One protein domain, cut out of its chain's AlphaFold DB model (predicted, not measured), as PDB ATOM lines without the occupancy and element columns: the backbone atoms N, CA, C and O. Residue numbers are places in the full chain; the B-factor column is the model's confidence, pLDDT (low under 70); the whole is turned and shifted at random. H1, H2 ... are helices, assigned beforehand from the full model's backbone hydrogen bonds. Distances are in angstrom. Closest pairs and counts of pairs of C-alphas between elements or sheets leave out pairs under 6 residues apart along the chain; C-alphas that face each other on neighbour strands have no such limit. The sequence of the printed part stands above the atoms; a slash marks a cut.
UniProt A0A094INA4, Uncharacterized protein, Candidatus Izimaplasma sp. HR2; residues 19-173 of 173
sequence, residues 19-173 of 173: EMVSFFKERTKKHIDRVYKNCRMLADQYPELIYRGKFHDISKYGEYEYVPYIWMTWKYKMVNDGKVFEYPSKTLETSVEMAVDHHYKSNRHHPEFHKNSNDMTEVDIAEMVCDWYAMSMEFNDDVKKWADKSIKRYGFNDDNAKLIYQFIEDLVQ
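What this domain is: This is residues 19 to 173 of the 173 residues of an uncharacterized protein of Candidatus Izimaplasma sp. HR2 (UniProt A0A094INA4). The longest helix, H1, joins two groups of helices: near its first residues H4 crosses it and also crosses H5, and near its last residues H2 folds back along it and H6 crosses it. The hairpin of H7 and H8 packs on H6. The printed part has 155 residues, with eight named helices, H1 to H8 in order, and no named strand: all helix, mostly crossed in packing. It is compact, with a radius of gyration of the C-alphas of 15.9 A and spans of 45 by 30 by 28 A.

Where its parts are: Find C-alpha 19 at (50.728, -18.431, -18.503); from there H1, residues 19 to 41, runs 33.5 A to C-alpha 41 at (42.490, 13.448, -12.129). Next come H2, residues 49 to 54, H3, 58 to 61, H4, 66 to 80, 21.2 A, and H5, 90 to 106, 24.0 A. H6, 122 to 139, covers 25.8 A, H7, 143 to 154, 16.2 A, and H8, 158 to 171, 20.1 A, to C-alpha 171 at (36.745, 11.856, -15.360).

How they stand to each other: Start at the hubs, H1 and H6, which touch at C-alphas 38 and 130, 5.3 A apart, at a steep tilt of 51 degrees. H1 and H2 form a helical hairpin, closest at C-alphas 36 and 53, 4.1 A. H4 touches H1 about perpendicular, 89 degrees, with C-alphas 24 and 70 closest at 5.4 A. H4 touches H5 at C-alphas 68 and 96, 4.7 A. H3 only just touches H5, with 3 pairs of C-alphas within 8 A, closest 59 and 103, 6.7 A. H8 touches H6 at C-alphas 167 and 126, 6.5 A, and H7, its hairpin partner, at 161 and 151, 6.6 A. H1 and H5 stay apart. Every O i to N i+4 pair is within hydrogen-bond range in H1, H2 and H4 to H8; H3 is too short for one.

The domain as a whole: The C-alphas farthest apart, of Asp 44 and Ser 89, are 47.2 A apart. The printed part has no cut, and the link from H5 to H6, 15 residues, is long. No printed residue is under 70 in pLDDT.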
ATOM      1  N   GLU A  19      51.472 -19.297 -17.585       98.06
ATOM      2  CA  GLU A  19      50.728 -18.431 -18.503       98.06
ATOM      3  C   GLU A  19      49.556 -17.754 -17.786       98.06
ATOM      4  O   GLU A  19      49.420 -16.534 -17.856       98.06
ATOM      5  N   MET A  20      48.768 -18.516 -17.019       98.25
ATOM      6  CA  MET A  20      47.662 -17.974 -16.225       98.25
ATOM      7  C   MET A  20      48.149 -16.930 -15.218       98.25
ATOM      8  O   MET A  20      47.565 -15.853 -15.104       98.25
ATOM      9  N   VAL A  21      49.246 -17.229 -14.514       98.44
ATOM     10  CA  VAL A  21      49.872 -16.304 -13.559       98.44
ATOM     11  C   VAL A  21      50.326 -15.024 -14.259       98.44
ATOM     12  O   VAL A  21      50.087 -13.927 -13.755       98.44
ATOM     13  N   SER A  22      50.980 -15.150 -15.416       98.50
ATOM     14  CA  SER A  22      51.479 -13.999 -16.177       98.50
ATOM     15  C   SER A  22      50.330 -13.127 -16.675       98.50
ATOM     16  O   SER A  22      50.366 -11.911 -16.493       98.50
ATOM     17  N   PHE A  23      49.275 -13.751 -17.204       98.44
ATOM     18  CA  PHE A  23      48.074 -13.058 -17.662       98.44
ATOM     19  C   PHE A  23      47.376 -12.303 -16.523       98.44
ATOM     20  O   PHE A  23      47.036 -11.129 -16.678       98.44
ATOM     21  N   PHE A  24      47.219 -12.937 -15.354       98.62
ATOM     22  CA  PHE A  24      46.681 -12.282 -14.161       98.62
ATOM     23  C   PHE A  24      47.504 -11.052 -13.766       98.62
ATOM     24  O   PHE A  24      46.945  -9.970 -13.599       98.62
ATOM     25  N   LYS A  25      48.831 -11.193 -13.646       98.56
ATOM     26  CA  LYS A  25      49.716 -10.083 -13.260       98.56
ATOM     27  C   LYS A  25      49.639  -8.927 -14.252       98.56
ATOM     28  O   LYS A  25      49.564  -7.773 -13.838       98.56
ATOM     29  N   GLU A  26      49.650  -9.226 -15.548       98.38
ATOM     30  CA  GLU A  26      49.591  -8.207 -16.593       98.38
ATOM     31  C   GLU A  26      48.254  -7.457 -16.579       98.38
ATOM     32  O   GLU A  26      48.248  -6.224 -16.563       98.38
ATOM     33  N   ARG A  27      47.127  -8.179 -16.546       97.94
ATOM     34  CA  ARG A  27      45.794  -7.568 -16.520       97.94
ATOM     35  C   ARG A  27      45.576  -6.751 -15.249       97.94
ATOM     36  O   ARG A  27      45.170  -5.599 -15.343       97.94
ATOM     37  N   THR A  28      45.897  -7.308 -14.080       98.25
ATOM     38  CA  THR A  28      45.731  -6.621 -12.789       98.25
ATOM     39  C   THR A  28      46.609  -5.375 -12.711       98.25
ATOM     40  O   THR A  28      46.142  -4.331 -12.274       98.25
ATOM     41  N   LYS A  29      47.851  -5.427 -13.212       98.25
ATOM     42  CA  LYS A  29      48.701  -4.234 -13.312       98.25
ATOM     43  C   LYS A  29      48.089  -3.167 -14.223       98.25
ATOM     44  O   LYS A  29      48.021  -2.012 -13.827       98.25
ATOM     45  N   LYS A  30      47.625  -3.543 -15.421       98.44
ATOM     46  CA  LYS A  30      46.972  -2.609 -16.355       98.44
ATOM     47  C   LYS A  30      45.724  -1.970 -15.745       98.44
ATOM     48  O   LYS A  30      45.497  -0.785 -15.963       98.44
ATOM     49  N   HIS A  31      44.940  -2.739 -14.990       98.38
ATOM     50  CA  HIS A  31      43.789  -2.240 -14.240       98.38
ATOM     51  C   HIS A  31      44.205  -1.191 -13.208       98.38
ATOM     52  O   HIS A  31      43.786  -0.043 -13.314       98.38
ATOM     53  N   ILE A  32      45.119  -1.540 -12.297       98.50
ATOM     54  CA  ILE A  32      45.629  -0.623 -11.265       98.50
ATOM     55  C   ILE A  32      46.227   0.642 -11.898       98.50
ATOM     56  O   ILE A  32      45.969   1.745 -11.429       98.50
ATOM     57  N   ASP A  33      46.961   0.517 -13.008       98.56
ATOM     58  CA  ASP A  33      47.520   1.665 -13.728       98.56
ATOM     59  C   ASP A  33      46.425   2.599 -14.284       98.56
ATOM     60  O   ASP A  33      46.624   3.816 -14.325       98.56
ATOM     61  N   ARG A  34      45.275   2.065 -14.725       98.56
ATOM     62  CA  ARG A  34      44.114   2.871 -15.150       98.56
ATOM     63  C   ARG A  34      43.440   3.538 -13.954       98.56
ATOM     64  O   ARG A  34      43.241   4.746 -13.997       98.56
ATOM     65  N   VAL A  35      43.168   2.788 -12.884       98.75
ATOM     66  CA  VAL A  35      42.565   3.335 -11.657       98.75
ATOM     67  C   VAL A  35      43.432   4.449 -11.092       98.75
ATOM     68  O   VAL A  35      42.939   5.543 -10.848       98.75
ATOM     69  N   TYR A  36      44.741   4.234 -10.990       98.69
ATOM     70  CA  TYR A  36      45.672   5.255 -10.529       98.69
ATOM     71  C   TYR A  36      45.657   6.509 -11.413       98.69
ATOM     72  O   TYR A  36      45.690   7.623 -10.896       98.69
ATOM     73  N   LYS A  37      45.583   6.365 -12.744       98.50
ATOM     74  CA  LYS A  37      45.442   7.520 -13.646       98.50
ATOM     75  C   LYS A  37      44.155   8.299 -13.374       98.50
ATOM     76  O   LYS A  37      44.248   9.514 -13.253       98.50
ATOM     77  N   ASN A  38      43.029   7.608 -13.217       98.62
ATOM     78  CA  ASN A  38      41.735   8.214 -12.903       98.62
ATOM     79  C   ASN A  38      41.777   8.918 -11.536       98.62
ATOM     80  O   ASN A  38      41.446  10.093 -11.429       98.62
ATOM     81  N   CYS A  39      42.320   8.257 -10.511       98.69
ATOM     82  CA  CYS A  39      42.515   8.825  -9.178       98.69
ATOM     83  C   CYS A  39      43.339  10.119  -9.202       98.69
ATOM     84  O   CYS A  39      43.042  11.048  -8.457       98.69
ATOM     85  N   ARG A  40      44.362  10.210 -10.065       98.44
ATOM     86  CA  ARG A  40      45.160  11.437 -10.219       98.44
ATOM     87  C   ARG A  40      44.363  12.613 -10.777       98.44
ATOM     88  O   ARG A  40      44.717  13.739 -10.460       98.44
ATOM     89  N   MET A  41      43.330  12.373 -11.582       98.19
ATOM     90  CA  MET A  41      42.490  13.448 -12.129       98.19
ATOM     91  C   MET A  41      41.639  14.112 -11.041       98.19
ATOM     92  O   MET A  41      41.364  15.300 -11.124       98.19
ATOM     93  N   LEU A  42      41.287  13.363  -9.993       98.12
ATOM     94  CA  LEU A  42      40.509  13.852  -8.851       98.12
ATOM     95  C   LEU A  42      41.390  14.258  -7.652       98.12
ATOM     96  O   LEU A  42      40.885  14.673  -6.609       98.12
ATOM     97  N   ALA A  43      42.714  14.122  -7.765       97.38
ATOM     98  CA  ALA A  43      43.629  14.250  -6.631       97.38
ATOM     99  C   ALA A  43      43.824  15.688  -6.130       97.38
ATOM    100  O   ALA A  43      44.219  15.865  -4.980       97.38
ATOM    101  N   ASP A  44      43.534  16.703  -6.948       97.00
ATOM    102  CA  ASP A  44      43.593  18.101  -6.504       97.00
ATOM    103  C   ASP A  44      42.539  18.379  -5.421       97.00
ATOM    104  O   ASP A  44      42.818  19.073  -4.441       97.00
ATOM    105  N   GLN A  45      41.349  17.783  -5.559       97.06
ATOM    106  CA  GLN A  45      40.282  17.856  -4.560       97.06
ATOM    107  C   GLN A  45      40.449  16.797  -3.461       97.06
ATOM    108  O   GLN A  45      40.158  17.068  -2.296       97.06
ATOM    109  N   TYR A  46      40.964  15.614  -3.809       97.88
ATOM    110  CA  TYR A  46      41.114  14.482  -2.891       97.88
ATOM    111  C   TYR A  46      42.542  13.904  -2.912       97.88
ATOM    112  O   TYR A  46      42.775  12.835  -3.484       97.88
ATOM    113  N   PRO A  47      43.524  14.550  -2.251       98.12
ATOM    114  CA  PRO A  47      44.940  14.170  -2.352       98.12
ATOM    115  C   PRO A  47      45.263  12.731  -1.933       98.12
ATOM    116  O   PRO A  47      46.217  12.130  -2.430       98.12
ATOM    117  N   GLU A  48      44.466  12.138  -1.038       97.69
ATOM    118  CA  GLU A  48      44.653  10.748  -0.607       97.69
ATOM    119  C   GLU A  48      44.456   9.724  -1.743       97.69
ATOM    120  O   GLU A  48      45.014   8.623  -1.678       97.69
ATOM    121  N   LEU A  49      43.747  10.089  -2.824       98.50
ATOM    122  CA  LEU A  49      43.538   9.230  -3.993       98.50
ATOM    123  C   LEU A  49      44.847   8.840  -4.686       98.50
ATOM    124  O   LEU A  49      44.924   7.765  -5.278       98.50
ATOM    125  N   ILE A  50      45.907   9.646  -4.561       98.38
ATOM    126  CA  ILE A  50      47.242   9.283  -5.058       98.38
ATOM    127  C   ILE A  50      47.730   7.992  -4.399       98.38
ATOM    128  O   ILE A  50      48.211   7.077  -5.070       98.38
ATOM    129  N   TYR A  51      47.615   7.913  -3.072       98.12
ATOM    130  CA  TYR A  51      48.042   6.734  -2.331       98.12
ATOM    131  C   TYR A  51      47.092   5.565  -2.594       98.12
ATOM    132  O   TYR A  51      47.550   4.469  -2.916       98.12
ATOM    133  N   ARG A  52      45.778   5.805  -2.525       98.25
ATOM    134  CA  ARG A  52      44.756   4.767  -2.713       98.25
ATOM    135  C   ARG A  52      44.843   4.125  -4.096       98.25
ATOM    136  O   ARG A  52      45.004   2.917  -4.180       98.25
ATOM    137  N   GLY A  53      44.902   4.922  -5.164       98.12
ATOM    138  CA  GLY A  53      45.045   4.416  -6.530       98.12
ATOM    139  C   GLY A  53      46.339   3.625  -6.758       98.12
ATOM    140  O   GLY A  53      46.334   2.631  -7.478       98.12
ATOM    141  N   LYS A  54      47.452   4.003  -6.109       97.12
ATOM    142  CA  LYS A  54      48.732   3.275  -6.215       97.12
ATOM    143  C   LYS A  54      48.675   1.880  -5.585       97.12
ATOM    144  O   LYS A  54      49.359   0.973  -6.059       97.12
ATOM    145  N   PHE A  55      47.912   1.731  -4.506       96.75
ATOM    146  CA  PHE A  55      47.757   0.478  -3.762       96.75
ATOM    147  C   PHE A  55      46.403  -0.200  -4.005       96.75
ATOM    148  O   PHE A  55      46.067  -1.158  -3.308       96.75
ATOM    149  N   HIS A  56      45.652   0.275  -4.998       98.25
ATOM    150  CA  HIS A  56      44.365  -0.277  -5.381       98.25
ATOM    151  C   HIS A  56      44.500  -1.778  -5.662       98.25
ATOM    152  O   HIS A  56      45.474  -2.220  -6.276       98.25
ATOM    153  N   ASP A  57      43.546  -2.564  -5.167       97.94
ATOM    154  CA  ASP A  57      43.488  -4.019  -5.332       97.94
ATOM    155  C   ASP A  57      44.720  -4.812  -4.868       97.94
ATOM    156  O   ASP A  57      44.897  -5.973  -5.254       97.94
ATOM    157  N   ILE A  58      45.578  -4.247  -4.011       97.06
ATOM    158  CA  ILE A  58      46.775  -4.956  -3.530       97.06
ATOM    159  C   ILE A  58      46.434  -6.265  -2.798       97.06
ATOM    160  O   ILE A  58      47.233  -7.206  -2.829       97.06
ATOM    161  N   SER A  59      45.235  -6.364  -2.209       97.31
ATOM    162  CA  SER A  59      44.731  -7.585  -1.570       97.31
ATOM    163  C   SER A  59      44.747  -8.791  -2.515       97.31
ATOM    164  O   SER A  59      45.005  -9.902  -2.050       97.31
ATOM    165  N   LYS A  60      44.616  -8.579  -3.839       98.12
ATOM    166  CA  LYS A  60      44.643  -9.643  -4.860       98.12
ATOM    167  C   LYS A  60      45.980 -10.372  -4.940       98.12
ATOM    168  O   LYS A  60      46.063 -11.424  -5.560       98.12
ATOM    169  N   TYR A  61      47.036  -9.827  -4.339       97.56
ATOM    170  CA  TYR A  61      48.349 -10.467  -4.229       97.56
ATOM    171  C   TYR A  61      48.579 -11.149  -2.871       97.56
ATOM    172  O   TYR A  61      49.650 -11.712  -2.646       97.56
ATOM    173  N   GLY A  62      47.590 -11.106  -1.976       95.50
ATOM    174  CA  GLY A  62      47.600 -11.782  -0.683       95.50
ATOM    175  C   GLY A  62      47.236 -13.265  -0.771       95.50
ATOM    176  O   GLY A  62      46.729 -13.750  -1.783       95.50
ATOM    177  N   GLU A  63      47.476 -13.985   0.325       92.94
ATOM    178  CA  GLU A  63      47.301 -15.441   0.433       92.94
ATOM    179  C   GLU A  63      45.886 -15.916   0.058       92.94
ATOM    180  O   GLU A  63      45.743 -16.914  -0.647       92.94
ATOM    181  N   TYR A  64      44.853 -15.175   0.468       93.56
ATOM    182  CA  TYR A  64      43.452 -15.559   0.264       93.56
ATOM    183  C   TYR A  64      42.932 -15.302  -1.153       93.56
ATOM    184  O   TYR A  64      42.025 -15.996  -1.608       93.56
ATOM    185  N   GLU A  65      43.491 -14.321  -1.862       98.25
ATOM    186  CA  GLU A  65      42.943 -13.867  -3.143       98.25
ATOM    187  C   GLU A  65      43.783 -14.306  -4.342       98.25
ATOM    188  O   GLU A  65      43.231 -14.563  -5.411       98.25
ATOM    189  N   TYR A  66      45.101 -14.451  -4.186       97.88
ATOM    190  CA  TYR A  66      46.007 -14.565  -5.328       97.88
ATOM    191  C   TYR A  66      45.714 -15.760  -6.238       97.88
ATOM    192  O   TYR A  66      45.479 -15.589  -7.435       97.88
ATOM    193  N   VAL A  67      45.686 -16.980  -5.693       97.56
ATOM    194  CA  VAL A  67      45.419 -18.181  -6.504       97.56
ATOM    195  C   VAL A  67      44.000 -18.166  -7.092       97.56
ATOM    196  O   VAL A  67      43.880 -18.376  -8.304       97.56
ATOM    197  N   PRO A  68      42.932 -17.882  -6.322       97.81
ATOM    198  CA  PRO A  68      41.585 -17.828  -6.885       97.81
ATOM    199  C   PRO A  68      41.401 -16.749  -7.964       97.81
ATOM    200  O   PRO A  68      40.814 -17.029  -9.013       97.81
ATOM    201  N   TYR A  69      41.965 -15.548  -7.792       98.44
ATOM    202  CA  TYR A  69      41.881 -14.496  -8.811       98.44
ATOM    203  C   TYR A  69      42.643 -14.844 -10.094       98.44
ATOM    204  O   TYR A  69      42.199 -14.439 -11.173       98.44
ATOM    205  N   ILE A  70      43.729 -15.626 -10.028       98.62
ATOM    206  CA  ILE A  70      44.388 -16.152 -11.234       98.62
ATOM    207  C   ILE A  70      43.418 -17.038 -12.027       98.62
ATOM    208  O   ILE A  70      43.256 -16.848 -13.235       98.62
ATOM    209  N   TRP A  71      42.737 -17.974 -11.360       98.25
ATOM    210  CA  TRP A  71      41.755 -18.858 -11.998       98.25
ATOM    211  C   TRP A  71      40.560 -18.093 -12.565       98.25
ATOM    212  O   TRP A  71      40.168 -18.327 -13.709       98.25
ATOM    213  N   MET A  72      40.006 -17.153 -11.800       97.88
ATOM    214  CA  MET A  72      38.873 -16.335 -12.233       97.88
ATOM    215  C   MET A  72      39.228 -15.461 -13.440       97.88
ATOM    216  O   MET A  72      38.497 -15.422 -14.429       97.88
ATOM    217  N   THR A  73      40.388 -14.804 -13.396       97.81
ATOM    218  CA  THR A  73      40.865 -13.955 -14.493       97.81
ATOM    219  C   THR A  73      41.103 -14.772 -15.761       97.81
ATOM    220  O   THR A  73      40.756 -14.336 -16.860       97.81
ATOM    221  N   TRP A  74      41.631 -15.990 -15.620       98.19
ATOM    222  CA  TRP A  74      41.783 -16.907 -16.743       98.19
ATOM    223  C   TRP A  74      40.439 -17.373 -17.310       98.19
ATOM    224  O   TRP A  74      40.263 -17.387 -18.528       98.19
ATOM    225  N   LYS A  75      39.462 -17.686 -16.451       97.56
ATOM    226  CA  LYS A  75      38.095 -18.010 -16.884       97.56
ATOM    227  C   LYS A  75      37.510 -16.881 -17.733       97.56
ATOM    228  O   LYS A  75      37.002 -17.158 -18.817       97.56
ATOM    229  N   TYR A  76      37.634 -15.622 -17.302       96.38
ATOM    230  CA  TYR A  76      37.157 -14.477 -18.086       96.38
ATOM    231  C   TYR A  76      37.848 -14.356 -19.440       96.38
ATOM    232  O   TYR A  76      37.168 -14.154 -20.444       96.38
ATOM    233  N   LYS A  77      39.171 -14.553 -19.495       96.62
ATOM    234  CA  LYS A  77      39.907 -14.596 -20.763       96.62
ATOM    235  C   LYS A  77      39.335 -15.652 -21.707       96.62
ATOM    236  O   LYS A  77      39.060 -15.363 -22.864       96.62
ATOM    237  N   MET A  78      39.153 -16.875 -21.213       97.38
ATOM    238  CA  MET A  78      38.661 -17.992 -22.020       97.38
ATOM    239  C   MET A  78      37.251 -17.728 -22.551       97.38
ATOM    240  O   MET A  78      37.007 -17.938 -23.735       97.38
ATOM    241  N   VAL A  79      36.356 -17.205 -21.708       95.12
ATOM    242  CA  VAL A  79      34.991 -16.837 -22.111       95.12
ATOM    243  C   VAL A  79      35.002 -15.722 -23.158       95.12
ATOM    244  O   VAL A  79      34.289 -15.826 -24.152       95.12
ATOM    245  N   ASN A  80      35.839 -14.696 -22.985       92.88
ATOM    246  CA  ASN A  80      35.989 -13.616 -23.963       92.88
ATOM    247  C   ASN A  80      36.546 -14.114 -25.310       92.88
ATOM    248  O   ASN A  80      36.171 -13.609 -26.362       92.88
ATOM    249  N   ASP A  81      37.379 -15.156 -25.285       95.25
ATOM    250  CA  ASP A  81      37.874 -15.851 -26.480       95.25
ATOM    251  C   ASP A  81      36.836 -16.832 -27.083       95.25
ATOM    252  O   ASP A  81      37.167 -17.615 -27.976       95.25
ATOM    253  N   GLY A  82      35.593 -16.847 -26.583       95.38
ATOM    254  CA  GLY A  82      34.518 -17.728 -27.053       95.38
ATOM    255  C   GLY A  82      34.667 -19.191 -26.625       95.38
ATOM    256  O   GLY A  82      34.077 -20.080 -27.240       95.38
ATOM    257  N   LYS A  83      35.478 -19.469 -25.597       96.44
ATOM    258  CA  LYS A  83      35.751 -20.824 -25.102       96.44
ATOM    259  C   LYS A  83      34.978 -21.104 -23.820       96.44
ATOM    260  O   LYS A  83      34.855 -20.254 -22.941       96.44
ATOM    261  N   VAL A  84      34.521 -22.345 -23.681       93.50
ATOM    262  CA  VAL A  84      33.973 -22.845 -22.416       93.50
ATOM    263  C   VAL A  84      35.125 -23.105 -21.448       93.50
ATOM    264  O   VAL A  84      36.143 -23.686 -21.825       93.50
ATOM    265  N   PHE A  85      34.962 -22.670 -20.200       93.75
ATOM    266  CA  PHE A  85      35.912 -22.925 -19.126       93.75
ATOM    267  C   PHE A  85      35.171 -23.282 -17.838       93.75
ATOM    268  O   PHE A  85      34.358 -22.500 -17.339       93.75
ATOM    269  N   GLU A  86      35.511 -24.439 -17.280       94.31
ATOM    270  CA  GLU A  86      35.035 -24.907 -15.982       94.31
ATOM    271  C   GLU A  86      36.199 -24.954 -15.000       94.31
ATOM    272  O   GLU A  86      37.339 -25.247 -15.373       94.31
ATOM    273  N   TYR A  87      35.920 -24.643 -13.735       94.56
ATOM    274  CA  TYR A  87      36.939 -24.774 -12.707       94.56
ATOM    275  C   TYR A  87      37.291 -26.254 -12.507       94.56
ATOM    276  O   TYR A  87      36.392 -27.093 -12.475       94.56
ATOM    277  N   PRO A  88      38.578 -26.581 -12.305       92.12
ATOM    278  CA  PRO A  88      39.017 -27.957 -12.087       92.12
ATOM    279  C   PRO A  88      38.344 -28.712 -10.928       92.12
ATOM    280  O   PRO A  88      38.372 -29.940 -10.905       92.12
ATOM    281  N   SER A  89      37.779 -28.012  -9.940       93.31
ATOM    282  CA  SER A  89      37.044 -28.627  -8.832       93.31
ATOM    283  C   SER A  89      36.022 -27.664  -8.225       93.31
ATOM    284  O   SER A  89      36.171 -26.442  -8.311       93.31
ATOM    285  N   LYS A  90      35.007 -28.215  -7.542       92.75
ATOM    286  CA  LYS A  90      34.024 -27.407  -6.801       92.75
ATOM    287  C   LYS A  90      34.662 -26.652  -5.633       92.75
ATOM    288  O   LYS A  90      34.300 -25.512  -5.381       92.75
ATOM    289  N   THR A  91      35.652 -27.247  -4.967       94.06
ATOM    290  CA  THR A  91      36.428 -26.576  -3.911       94.06
ATOM    291  C   THR A  91      37.128 -25.326  -4.437       94.06
ATOM    292  O   THR A  91      37.093 -24.287  -3.784       94.06
ATOM    293  N   LEU A  92      37.725 -25.400  -5.631       93.81
ATOM    294  CA  LEU A  92      38.358 -24.245  -6.256       93.81
ATOM    295  C   LEU A  92      37.324 -23.177  -6.630       93.81
ATOM    296  O   LEU A  92      37.544 -22.006  -6.338       93.81
ATOM    297  N   GLU A  93      36.188 -23.563  -7.210       95.38
ATOM    298  CA  GLU A  93      35.091 -22.627  -7.488       95.38
ATOM    299  C   GLU A  93      34.621 -21.899  -6.217       95.38
ATOM    300  O   GLU A  93      34.558 -20.673  -6.205       95.38
ATOM    301  N   THR A  94      34.399 -22.627  -5.119       96.44
ATOM    302  CA  THR A  94      34.051 -22.027  -3.822       96.44
ATOM    303  C   THR A  94      35.158 -21.112  -3.297       96.44
ATOM    304  O   THR A  94      34.866 -20.040  -2.778       96.44
ATOM    305  N   SER A  95      36.437 -21.462  -3.471       96.31
ATOM    306  CA  SER A  95      37.538 -20.570  -3.075       96.31
ATOM    307  C   SER A  95      37.575 -19.267  -3.885       96.31
ATOM    308  O   SER A  95      37.961 -18.232  -3.349       96.31
ATOM    309  N   VAL A  96      37.132 -19.285  -5.151       97.50
ATOM    310  CA  VAL A  96      36.967 -18.069  -5.965       97.50
ATOM    311  C   VAL A  96      35.846 -17.199  -5.415       97.50
ATOM    312  O   VAL A  96      36.047 -15.999  -5.253       97.50
ATOM    313  N   GLU A  97      34.699 -17.788  -5.080       97.38
ATOM    314  CA  GLU A  97      33.588 -17.062  -4.453       97.38
ATOM    315  C   GLU A  97      34.028 -16.410  -3.129       97.38
ATOM    316  O   GLU A  97      33.774 -15.226  -2.906       97.38
ATOM    317  N   MET A  98      34.765 -17.147  -2.290       97.94
ATOM    318  CA  MET A  98      35.309 -16.637  -1.026       97.94
ATOM    319  C   MET A  98      36.341 -15.524  -1.227       97.94
ATOM    320  O   MET A  98      36.342 -14.557  -0.470       97.94
ATOM    321  N   ALA A  99      37.210 -15.632  -2.234       98.19
ATOM    322  CA  ALA A  99      38.191 -14.595  -2.544       98.19
ATOM    323  C   ALA A  99      37.528 -13.297  -3.024       98.19
ATOM    324  O   ALA A  99      37.960 -12.216  -2.636       98.19
ATOM    325  N   VAL A 100      36.469 -13.395  -3.833       98.25
ATOM    326  CA  VAL A 100      35.686 -12.230  -4.274       98.25
ATOM    327  C   VAL A 100      34.994 -11.559  -3.085       98.25
ATOM    328  O   VAL A 100      35.062 -10.341  -2.947       98.25
ATOM    329  N   ASP A 101      34.381 -12.341  -2.194       98.19
ATOM    330  CA  ASP A 101      33.766 -11.813  -0.971       98.19
ATOM    331  C   ASP A 101      34.800 -11.150  -0.045       98.19
ATOM    332  O   ASP A 101      34.580 -10.039   0.438       98.19
ATOM    333  N   HIS A 102      35.959 -11.789   0.149       98.44
ATOM    334  CA  HIS A 102      37.071 -11.224   0.913       98.44
ATOM    335  C   HIS A 102      37.545  -9.895   0.312       98.44
ATOM    336  O   HIS A 102      37.718  -8.923   1.047       98.44
ATOM    337  N   HIS A 103      37.705  -9.829  -1.011       98.31
ATOM    338  CA  HIS A 103      38.125  -8.624  -1.720       98.31
ATOM    339  C   HIS A 103      37.150  -7.462  -1.503       98.31
ATOM    340  O   HIS A 103      37.563  -6.367  -1.115       98.31
ATOM    341  N   TYR A 104      35.854  -7.718  -1.683       98.12
ATOM    342  CA  TYR A 104      34.805  -6.725  -1.478       98.12
ATOM    343  C   TYR A 104      34.727  -6.239  -0.026       98.12
ATOM    344  O   TYR A 104      34.570  -5.048   0.219       98.12
ATOM    345  N   LYS A 105      34.915  -7.131   0.950       97.56
ATOM    346  CA  LYS A 105      34.866  -6.784   2.381       97.56
ATOM    347  C   LYS A 105      36.160  -6.198   2.941       97.56
ATOM    348  O   LYS A 105      36.152  -5.702   4.063       97.56
ATOM    349  N   SER A 106      37.264  -6.257   2.196       96.62
ATOM    350  CA  SER A 106      38.577  -5.778   2.654       96.62
ATOM    351  C   SER A 106      38.985  -4.436   2.049       96.62
ATOM    352  O   SER A 106      39.902  -3.798   2.564       96.62
ATOM    353  N   ASN A 107      38.322  -3.986   0.980       98.06
ATOM    354  CA  ASN A 107      38.692  -2.765   0.265       98.06
ATOM    355  C   ASN A 107      37.544  -1.748   0.288       98.06
ATOM    356  O   ASN A 107      36.466  -1.996  -0.241       98.06
ATOM    357  N   ARG A 108      37.797  -0.572   0.877       98.06
ATOM    358  CA  ARG A 108      36.762   0.440   1.171       98.06
ATOM    359  C   ARG A 108      36.102   1.078  -0.048       98.06
ATOM    360  O   ARG A 108      35.061   1.704   0.108       98.06
ATOM    361  N   HIS A 109      36.695   0.960  -1.234       98.38
ATOM    362  CA  HIS A 109      36.061   1.431  -2.466       98.38
ATOM    363  C   HIS A 109      34.911   0.519  -2.924       98.38
ATOM    364  O   HIS A 109      34.146   0.916  -3.794       98.38
ATOM    365  N   HIS A 110      34.753  -0.681  -2.351       98.44
ATOM    366  CA  HIS A 110      33.585  -1.523  -2.608       98.44
ATOM    367  C   HIS A 110      32.455  -1.199  -1.624       98.44
ATOM    368  O   HIS A 110      32.706  -1.155  -0.416       98.44
ATOM    369  N   PRO A 111      31.204  -1.032  -2.089       98.38
ATOM    370  CA  PRO A 111      30.055  -0.802  -1.212       98.38
ATOM    371  C   PRO A 111      29.888  -1.871  -0.124       98.38
ATOM    372  O   PRO A 111      29.486  -1.559   0.991       98.38
ATOM    373  N   GLU A 112      30.230  -3.125  -0.426       98.31
ATOM    374  CA  GLU A 112      30.154  -4.271   0.485       98.31
ATOM    375  C   GLU A 112      31.135  -4.217   1.672       98.31
ATOM    376  O   GLU A 112      30.946  -4.957   2.640       98.31
ATOM    377  N   PHE A 113      32.168  -3.368   1.623       98.44
ATOM    378  CA  PHE A 113      33.012  -3.086   2.790       98.44
ATOM    379  C   PHE A 113      32.204  -2.404   3.903       98.44
ATOM    380  O   PHE A 113      32.476  -2.580   5.093       98.44
ATOM    381  N   HIS A 114      31.208  -1.610   3.516       98.38
ATOM    382  CA  HIS A 114      30.446  -0.763   4.418       98.38
ATOM    383  C   HIS A 114      29.191  -1.479   4.908       98.38
ATOM    384  O   HIS A 114      28.602  -2.314   4.221       98.38
ATOM    385  N   LYS A 115      28.743  -1.131   6.119       97.31
ATOM    386  CA  LYS A 115      27.493  -1.675   6.669       97.31
ATOM    387  C   LYS A 115      26.287  -1.242   5.829       97.31
ATOM    388  O   LYS A 115      25.353  -2.022   5.648       97.31
ATOM    389  N   ASN A 116      26.314  -0.006   5.342       97.94
ATOM    390  CA  ASN A 116      25.413   0.531   4.337       97.94
ATOM    391  C   ASN A 116      26.259   1.209   3.248       97.94
ATOM    392  O   ASN A 116      27.209   1.916   3.570       97.94
ATOM    393  N   SER A 117      25.906   1.042   1.971       98.06
ATOM    394  CA  SER A 117      26.581   1.720   0.848       98.06
ATOM    395  C   SER A 117      26.594   3.244   1.002       98.06
ATOM    396  O   SER A 117      27.504   3.914   0.532       98.06
ATOM    397  N   ASN A 118      25.614   3.796   1.718       98.25
ATOM    398  CA  ASN A 118      25.528   5.221   1.996       98.25
ATOM    399  C   ASN A 118      26.477   5.714   3.096       98.25
ATOM    400  O   ASN A 118      26.563   6.921   3.295       98.25
ATOM    401  N   ASP A 119      27.186   4.810   3.779       98.38
ATOM    402  CA  ASP A 119      28.218   5.153   4.763       98.38
ATOM    403  C   ASP A 119      29.587   5.422   4.099       98.38
ATOM    404  O   ASP A 119      30.539   5.805   4.781       98.38
ATOM    405  N   MET A 120      29.698   5.219   2.778       98.69
ATOM    406  CA  MET A 120      30.909   5.514   2.013       98.69
ATOM    407  C   MET A 120      31.278   6.995   2.122       98.69
ATOM    408  O   MET A 120      30.437   7.875   1.938       98.69
ATOM    409  N   THR A 121      32.556   7.282   2.374       98.69
ATOM    410  CA  THR A 121      33.056   8.662   2.309       98.69
ATOM    411  C   THR A 121      33.116   9.147   0.861       98.69
ATOM    412  O   THR A 121      33.184   8.337  -0.066       98.69
ATOM    413  N   GLU A 122      33.181  10.466   0.647       98.62
ATOM    414  CA  GLU A 122      33.365  11.025  -0.702       98.62
ATOM    415  C   GLU A 122      34.575  10.413  -1.414       98.62
ATOM    416  O   GLU A 122      34.510  10.117  -2.605       98.62
ATOM    417  N   VAL A 123      35.661  10.144  -0.681       98.62
ATOM    418  CA  VAL A 123      36.865   9.565  -1.278       98.62
ATOM    419  C   VAL A 123      36.724   8.072  -1.574       98.62
ATOM    420  O   VAL A 123      37.303   7.581  -2.543       98.62
ATOM    421  N   ASP A 124      35.935   7.338  -0.783       98.81
ATOM    422  CA  ASP A 124      35.586   5.955  -1.121       98.81
ATOM    423  C   ASP A 124      34.767   5.908  -2.416       98.81
ATOM    424  O   ASP A 124      35.053   5.088  -3.289       98.81
ATOM    425  N   ILE A 125      33.803   6.824  -2.572       98.88
ATOM    426  CA  ILE A 125      32.994   6.956  -3.788       98.88
ATOM    427  C   ILE A 125      33.868   7.376  -4.977       98.88
ATOM    428  O   ILE A 125      33.736   6.807  -6.060       98.88
ATOM    429  N   ALA A 126      34.798   8.314  -4.789       98.88
ATOM    430  CA  ALA A 126      35.716   8.741  -5.840       98.88
ATOM    431  C   ALA A 126      36.606   7.588  -6.333       98.88
ATOM    432  O   ALA A 126      36.733   7.383  -7.543       98.88
ATOM    433  N   GLU A 127      37.190   6.791  -5.427       98.88
ATOM    434  CA  GLU A 127      37.976   5.607  -5.809       98.88
ATOM    435  C   GLU A 127      37.103   4.553  -6.511       98.88
ATOM    436  O   GLU A 127      37.517   4.004  -7.530       98.88
ATOM    437  N   MET A 128      35.883   4.313  -6.021       98.81
ATOM    438  CA  MET A 128      34.919   3.394  -6.637       98.81
ATOM    439  C   MET A 128      34.584   3.796  -8.080       98.81
ATOM    440  O   MET A 128      34.587   2.965  -8.986       98.81
ATOM    441  N   VAL A 129      34.332   5.084  -8.323       98.81
ATOM    442  CA  VAL A 129      34.062   5.602  -9.670       98.81
ATOM    443  C   VAL A 129      35.307   5.501 -10.559       98.81
ATOM    444  O   VAL A 129      35.193   5.135 -11.731       98.81
ATOM    445  N   CYS A 130      36.504   5.744 -10.011       98.81
ATOM    446  CA  CYS A 130      37.767   5.535 -10.727       98.81
ATOM    447  C   CYS A 130      37.957   4.070 -11.158       98.81
ATOM    448  O   CYS A 130      38.422   3.831 -12.278       98.81
ATOM    449  N   ASP A 131      37.587   3.114 -10.300       98.75
ATOM    450  CA  ASP A 131      37.580   1.676 -10.594       98.75
ATOM    451  C   ASP A 131      36.592   1.328 -11.716       98.75
ATOM    452  O   ASP A 131      36.965   0.729 -12.729       98.75
ATOM    453  N   TRP A 132      35.348   1.800 -11.615       98.62
ATOM    454  CA  TRP A 132      34.333   1.569 -12.646       98.62
ATOM    455  C   TRP A 132      34.723   2.160 -13.998       98.62
ATOM    456  O   TRP A 132      34.529   1.512 -15.029       98.62
ATOM    457  N   TYR A 133      35.311   3.357 -14.016       98.62
ATOM    458  CA  TYR A 133      35.790   3.963 -15.254       98.62
ATOM    459  C   TYR A 133      36.977   3.186 -15.846       98.62
ATOM    460  O   TYR A 133      37.057   2.989 -17.059       98.62
ATOM    461  N   ALA A 134      37.877   2.657 -15.010       98.44
ATOM    462  CA  ALA A 134      38.957   1.784 -15.470       98.44
ATOM    463  C   ALA A 134      38.432   0.498 -16.128       98.44
ATOM    464  O   ALA A 134      38.948   0.082 -17.172       98.44
ATOM    465  N   MET A 135      37.382  -0.088 -15.553       97.75
ATOM    466  CA  MET A 135      36.696  -1.256 -16.100       97.75
ATOM    467  C   MET A 135      35.962  -0.939 -17.406       97.75
ATOM    468  O   MET A 135      36.071  -1.704 -18.367       97.75
ATOM    469  N   SER A 136      35.268   0.199 -17.489       97.56
ATOM    470  CA  SER A 136      34.575   0.606 -18.717       97.56
ATOM    471  C   SER A 136      35.565   0.855 -19.862       97.56
ATOM    472  O   SER A 136      35.319   0.422 -20.985       97.56
ATOM    473  N   MET A 137      36.732   1.450 -19.578       97.12
ATOM    474  CA  MET A 137      37.822   1.598 -20.550       97.12
ATOM    475  C   MET A 137      38.371   0.251 -21.030       97.12
ATOM    476  O   MET A 137      38.682   0.099 -22.210       97.12
ATOM    477  N   GLU A 138      38.518  -0.733 -20.139       96.56
ATOM    478  CA  GLU A 138      38.982  -2.067 -20.529       96.56
ATOM    479  C   GLU A 138      38.011  -2.764 -21.485       96.56
ATOM    480  O   GLU A 138      38.450  -3.397 -22.446       96.56
ATOM    481  N   PHE A 139      36.711  -2.628 -21.234       95.31
ATOM    482  CA  PHE A 139      35.667  -3.282 -22.020       95.31
ATOM    483  C   PHE A 139      35.119  -2.436 -23.171       95.31
ATOM    484  O   PHE A 139      34.220  -2.896 -23.874       95.31
ATOM    485  N   ASN A 140      35.661  -1.232 -23.388       95.56
ATOM    486  CA  ASN A 140      35.136  -0.261 -24.350       95.56
ATOM    487  C   ASN A 140      33.617  -0.046 -24.172       95.56
ATOM    488  O   ASN A 140      32.842  -0.101 -25.129       95.56
ATOM    489  N   ASP A 141      33.203   0.140 -22.918       95.75
ATOM    490  CA  ASP A 141      31.817   0.331 -22.494       95.75
ATOM    491  C   ASP A 141      31.634   1.696 -21.810       95.75
ATOM    492  O   ASP A 141      32.587   2.415 -21.504       95.75
ATOM    493  N   ASP A 142      30.379   2.056 -21.574       96.56
ATOM    494  CA  ASP A 142      29.973   3.331 -20.995       96.56
ATOM    495  C   ASP A 142      29.878   3.241 -19.467       96.56
ATOM    496  O   ASP A 142      29.000   2.558 -18.936       96.56
ATOM    497  N   VAL A 143      30.744   3.973 -18.758       97.81
ATOM    498  CA  VAL A 143      30.777   4.035 -17.285       97.81
ATOM    499  C   VAL A 143      29.435   4.446 -16.672       97.81
ATOM    500  O   VAL A 143      29.098   3.972 -15.587       97.81
ATOM    501  N   LYS A 144      28.603   5.236 -17.369       97.44
ATOM    502  CA  LYS A 144      27.273   5.606 -16.861       97.44
ATOM    503  C   LYS A 144      26.383   4.378 -16.676       97.44
ATOM    504  O   LYS A 144      25.720   4.253 -15.653       97.44
ATOM    505  N   LYS A 145      26.468   3.389 -17.574       96.94
ATOM    506  CA  LYS A 145      25.741   2.113 -17.421       96.94
ATOM    507  C   LYS A 145      26.209   1.308 -16.211       96.94
ATOM    508  O   LYS A 145      25.425   0.534 -15.658       96.94
ATOM    509  N   TRP A 146      27.483   1.429 -15.836       96.06
ATOM    510  CA  TRP A 146      28.020   0.790 -14.634       96.06
ATOM    511  C   TRP A 146      27.450   1.469 -13.390       96.06
ATOM    512  O   TRP A 146      26.917   0.779 -12.522       96.06
ATOM    513  N   ALA A 147      27.452   2.804 -13.363       97.75
ATOM    514  CA  ALA A 147      26.851   3.585 -12.289       97.75
ATOM    515  C   ALA A 147      25.355   3.297 -12.124       97.75
ATOM    516  O   ALA A 147      24.937   2.957 -11.023       97.75
ATOM    517  N   ASP A 148      24.560   3.316 -13.197       97.94
ATOM    518  CA  ASP A 148      23.112   3.063 -13.138       97.94
ATOM    519  C   ASP A 148      22.790   1.707 -12.485       97.94
ATOM    520  O   ASP A 148      21.907   1.583 -11.627       97.94
ATOM    521  N   LYS A 149      23.532   0.663 -12.884       96.88
ATOM    522  CA  LYS A 149      23.382  -0.686 -12.329       96.88
ATOM    523  C   LYS A 149      23.807  -0.732 -10.866       96.88
ATOM    524  O   LYS A 149      23.089  -1.321 -10.057       96.88
ATOM    525  N   SER A 150      24.946  -0.134 -10.530       96.75
ATOM    526  CA  SER A 150      25.499  -0.139  -9.174       96.75
ATOM    527  C   SER A 150      24.652   0.678  -8.200       96.75
ATOM    528  O   SER A 150      24.312   0.171  -7.136       96.75
ATOM    529  N   ILE A 151      24.215   1.883  -8.582       98.31
ATOM    530  CA  ILE A 151      23.327   2.748  -7.788       98.31
ATOM    531  C   ILE A 151      22.079   1.972  -7.370       98.31
ATOM    532  O   ILE A 151      21.771   1.873  -6.180       98.31
ATOM    533  N   LYS A 152      21.418   1.326  -8.337       97.62
ATOM    534  CA  LYS A 152      20.236   0.500  -8.070       97.62
ATOM    535  C   LYS A 152      20.556  -0.739  -7.234       97.62
ATOM    536  O   LYS A 152      19.789  -1.074  -6.335       97.62
ATOM    537  N   ARG A 153      21.648  -1.447  -7.542       97.69
ATOM    538  CA  ARG A 153      22.039  -2.688  -6.853       97.69
ATOM    539  C   ARG A 153      22.343  -2.450  -5.376       97.69
ATOM    540  O   ARG A 153      21.963  -3.275  -4.552       97.69
ATOM    541  N   TYR A 154      23.030  -1.357  -5.065       97.69
ATOM    542  CA  TYR A 154      23.529  -1.063  -3.723       97.69
ATOM    543  C   TYR A 154      22.646  -0.093  -2.938       97.69
ATOM    544  O   TYR A 154      22.901   0.115  -1.755       97.69
ATOM    545  N   GLY A 155      21.606   0.479  -3.550       97.88
ATOM    546  CA  GLY A 155      20.671   1.368  -2.861       97.88
ATOM    547  C   GLY A 155      21.318   2.677  -2.407       97.88
ATOM    548  O   GLY A 155      21.052   3.142  -1.298       97.88
ATOM    549  N   PHE A 156      22.188   3.249  -3.243       98.56
ATOM    550  CA  PHE A 156      22.721   4.588  -2.997       98.56
ATOM    551  C   PHE A 156      21.580   5.613  -2.997       98.56
ATOM    552  O   PHE A 156      20.680   5.553  -3.836       98.56
ATOM    553  N   ASN A 157      21.607   6.533  -2.037       98.44
ATOM    554  CA  ASN A 157      20.661   7.634  -1.925       98.44
ATOM    555  C   ASN A 157      20.922   8.704  -3.001       98.44
ATOM    556  O   ASN A 157      21.933   8.672  -3.704       98.44
ATOM    557  N   ASP A 158      20.013   9.672  -3.102       98.44
ATOM    558  CA  ASP A 158      20.073  10.706  -4.137       98.44
ATOM    559  C   ASP A 158      21.348  11.559  -4.068       98.44
ATOM    560  O   ASP A 158      21.847  11.990  -5.105       98.44
ATOM    561  N   ASP A 159      21.891  11.809  -2.877       98.44
ATOM    562  CA  ASP A 159      23.078  12.653  -2.719       98.44
ATOM    563  C   ASP A 159      24.351  11.919  -3.151       98.44
ATOM    564  O   ASP A 159      25.138  12.459  -3.930       98.44
ATOM    565  N   ASN A 160      24.500  10.649  -2.770       98.62
ATOM    566  CA  ASN A 160      25.587   9.802  -3.253       98.62
ATOM    567  C   ASN A 160      25.461   9.518  -4.753       98.62
ATOM    568  O   ASN A 160      26.469   9.503  -5.454       98.62
ATOM    569  N   ALA A 161      24.245   9.343  -5.276       98.69
ATOM    570  CA  ALA A 161      24.026   9.188  -6.712       98.69
ATOM    571  C   ALA A 161      24.471  10.438  -7.490       98.69
ATOM    572  O   ALA A 161      25.195  10.311  -8.476       98.69
ATOM    573  N   LYS A 162      24.107  11.646  -7.029       98.69
ATOM    574  CA  LYS A 162      24.591  12.906  -7.625       98.69
ATOM    575  C   LYS A 162      26.116  12.984  -7.595       98.69
ATOM    576  O   LYS A 162      26.714  13.311  -8.614       98.69
ATOM    577  N   LEU A 163      26.734  12.650  -6.460       98.62
ATOM    578  CA  LEU A 163      28.189  12.670  -6.314       98.62
ATOM    579  C   LEU A 163      28.883  11.675  -7.260       98.62
ATOM    580  O   LEU A 163      29.867  12.024  -7.905       98.62
ATOM    581  N   ILE A 164      28.338  10.462  -7.405       98.81
ATOM    582  CA  ILE A 164      28.825   9.455  -8.363       98.81
ATOM    583  C   ILE A 164      28.827  10.020  -9.788       98.81
ATOM    584  O   ILE A 164      29.834   9.907 -10.488       98.81
ATOM    585  N   TYR A 165      27.721  10.629 -10.230       98.69
ATOM    586  CA  TYR A 165      27.656  11.200 -11.577       98.69
ATOM    587  C   TYR A 165      28.578  12.409 -11.748       98.69
ATOM    588  O   TYR A 165      29.183  12.527 -12.809       98.69
ATOM    589  N   GLN A 166      28.752  13.240 -10.716       98.50
ATOM    590  CA  GLN A 166      29.714  14.344 -10.750       98.50
ATOM    591  C   GLN A 166      31.139  13.829 -10.999       98.50
ATOM    592  O   GLN A 166      31.793  14.280 -11.933       98.50
ATOM    593  N   PHE A 167      31.595  12.815 -10.255       98.69
ATOM    594  CA  PHE A 167      32.923  12.236 -10.488       98.69
ATOM    595  C   PHE A 167      33.064  11.589 -11.867       98.69
ATOM    596  O   PHE A 167      34.141  11.628 -12.456       98.69
ATOM    597  N   ILE A 168      31.995  11.002 -12.411       98.50
ATOM    598  CA  ILE A 168      32.008  10.505 -13.794       98.50
ATOM    599  C   ILE A 168      32.212  11.658 -14.779       98.50
ATOM    600  O   ILE A 168      33.003  11.523 -15.710       98.50
ATOM    601  N   GLU A 169      31.516  12.778 -14.594       97.88
ATOM    602  CA  GLU A 169      31.672  13.962 -15.441       97.88
ATOM    603  C   GLU A 169      33.079  14.555 -15.343       97.88
ATOM    604  O   GLU A 169      33.641  14.926 -16.367       97.88
ATOM    605  N   ASP A 170      33.680  14.559 -14.152       97.06
ATOM    606  CA  ASP A 170      35.051  15.029 -13.933       97.06
ATOM    607  C   ASP A 170      36.106  14.128 -14.604       97.06
ATOM    608  O   ASP A 170      37.157  14.607 -15.032       97.06
ATOM    609  N   LEU A 171      35.832  12.824 -14.737       96.50
ATOM    610  CA  LEU A 171      36.745  11.856 -15.360       96.50
ATOM    611  C   LEU A 171      36.635  11.771 -16.887       96.50
ATOM    612  O   LEU A 171      37.608  11.402 -17.540       96.50
ATOM    613  N   VAL A 172      35.459  12.045 -17.457       92.44
ATOM    614  CA  VAL A 172      35.155  11.803 -18.885       92.44
ATOM    615  C   VAL A 172      35.395  13.047 -19.765       92.44
ATOM    616  O   VAL A 172      35.060  13.033 -20.949       92.44
ATOM    617  N   GLN A 173      35.983  14.112 -19.209       71.12
ATOM    618  CA  GLN A 173      36.277  15.368 -19.921       71.12
ATOM    619  C   GLN A 173      37.250  15.209 -21.097       71.12
ATOM    620  O   GLN A 173      38.226  14.428 -20.989       71.12
TER     621      GLN A 173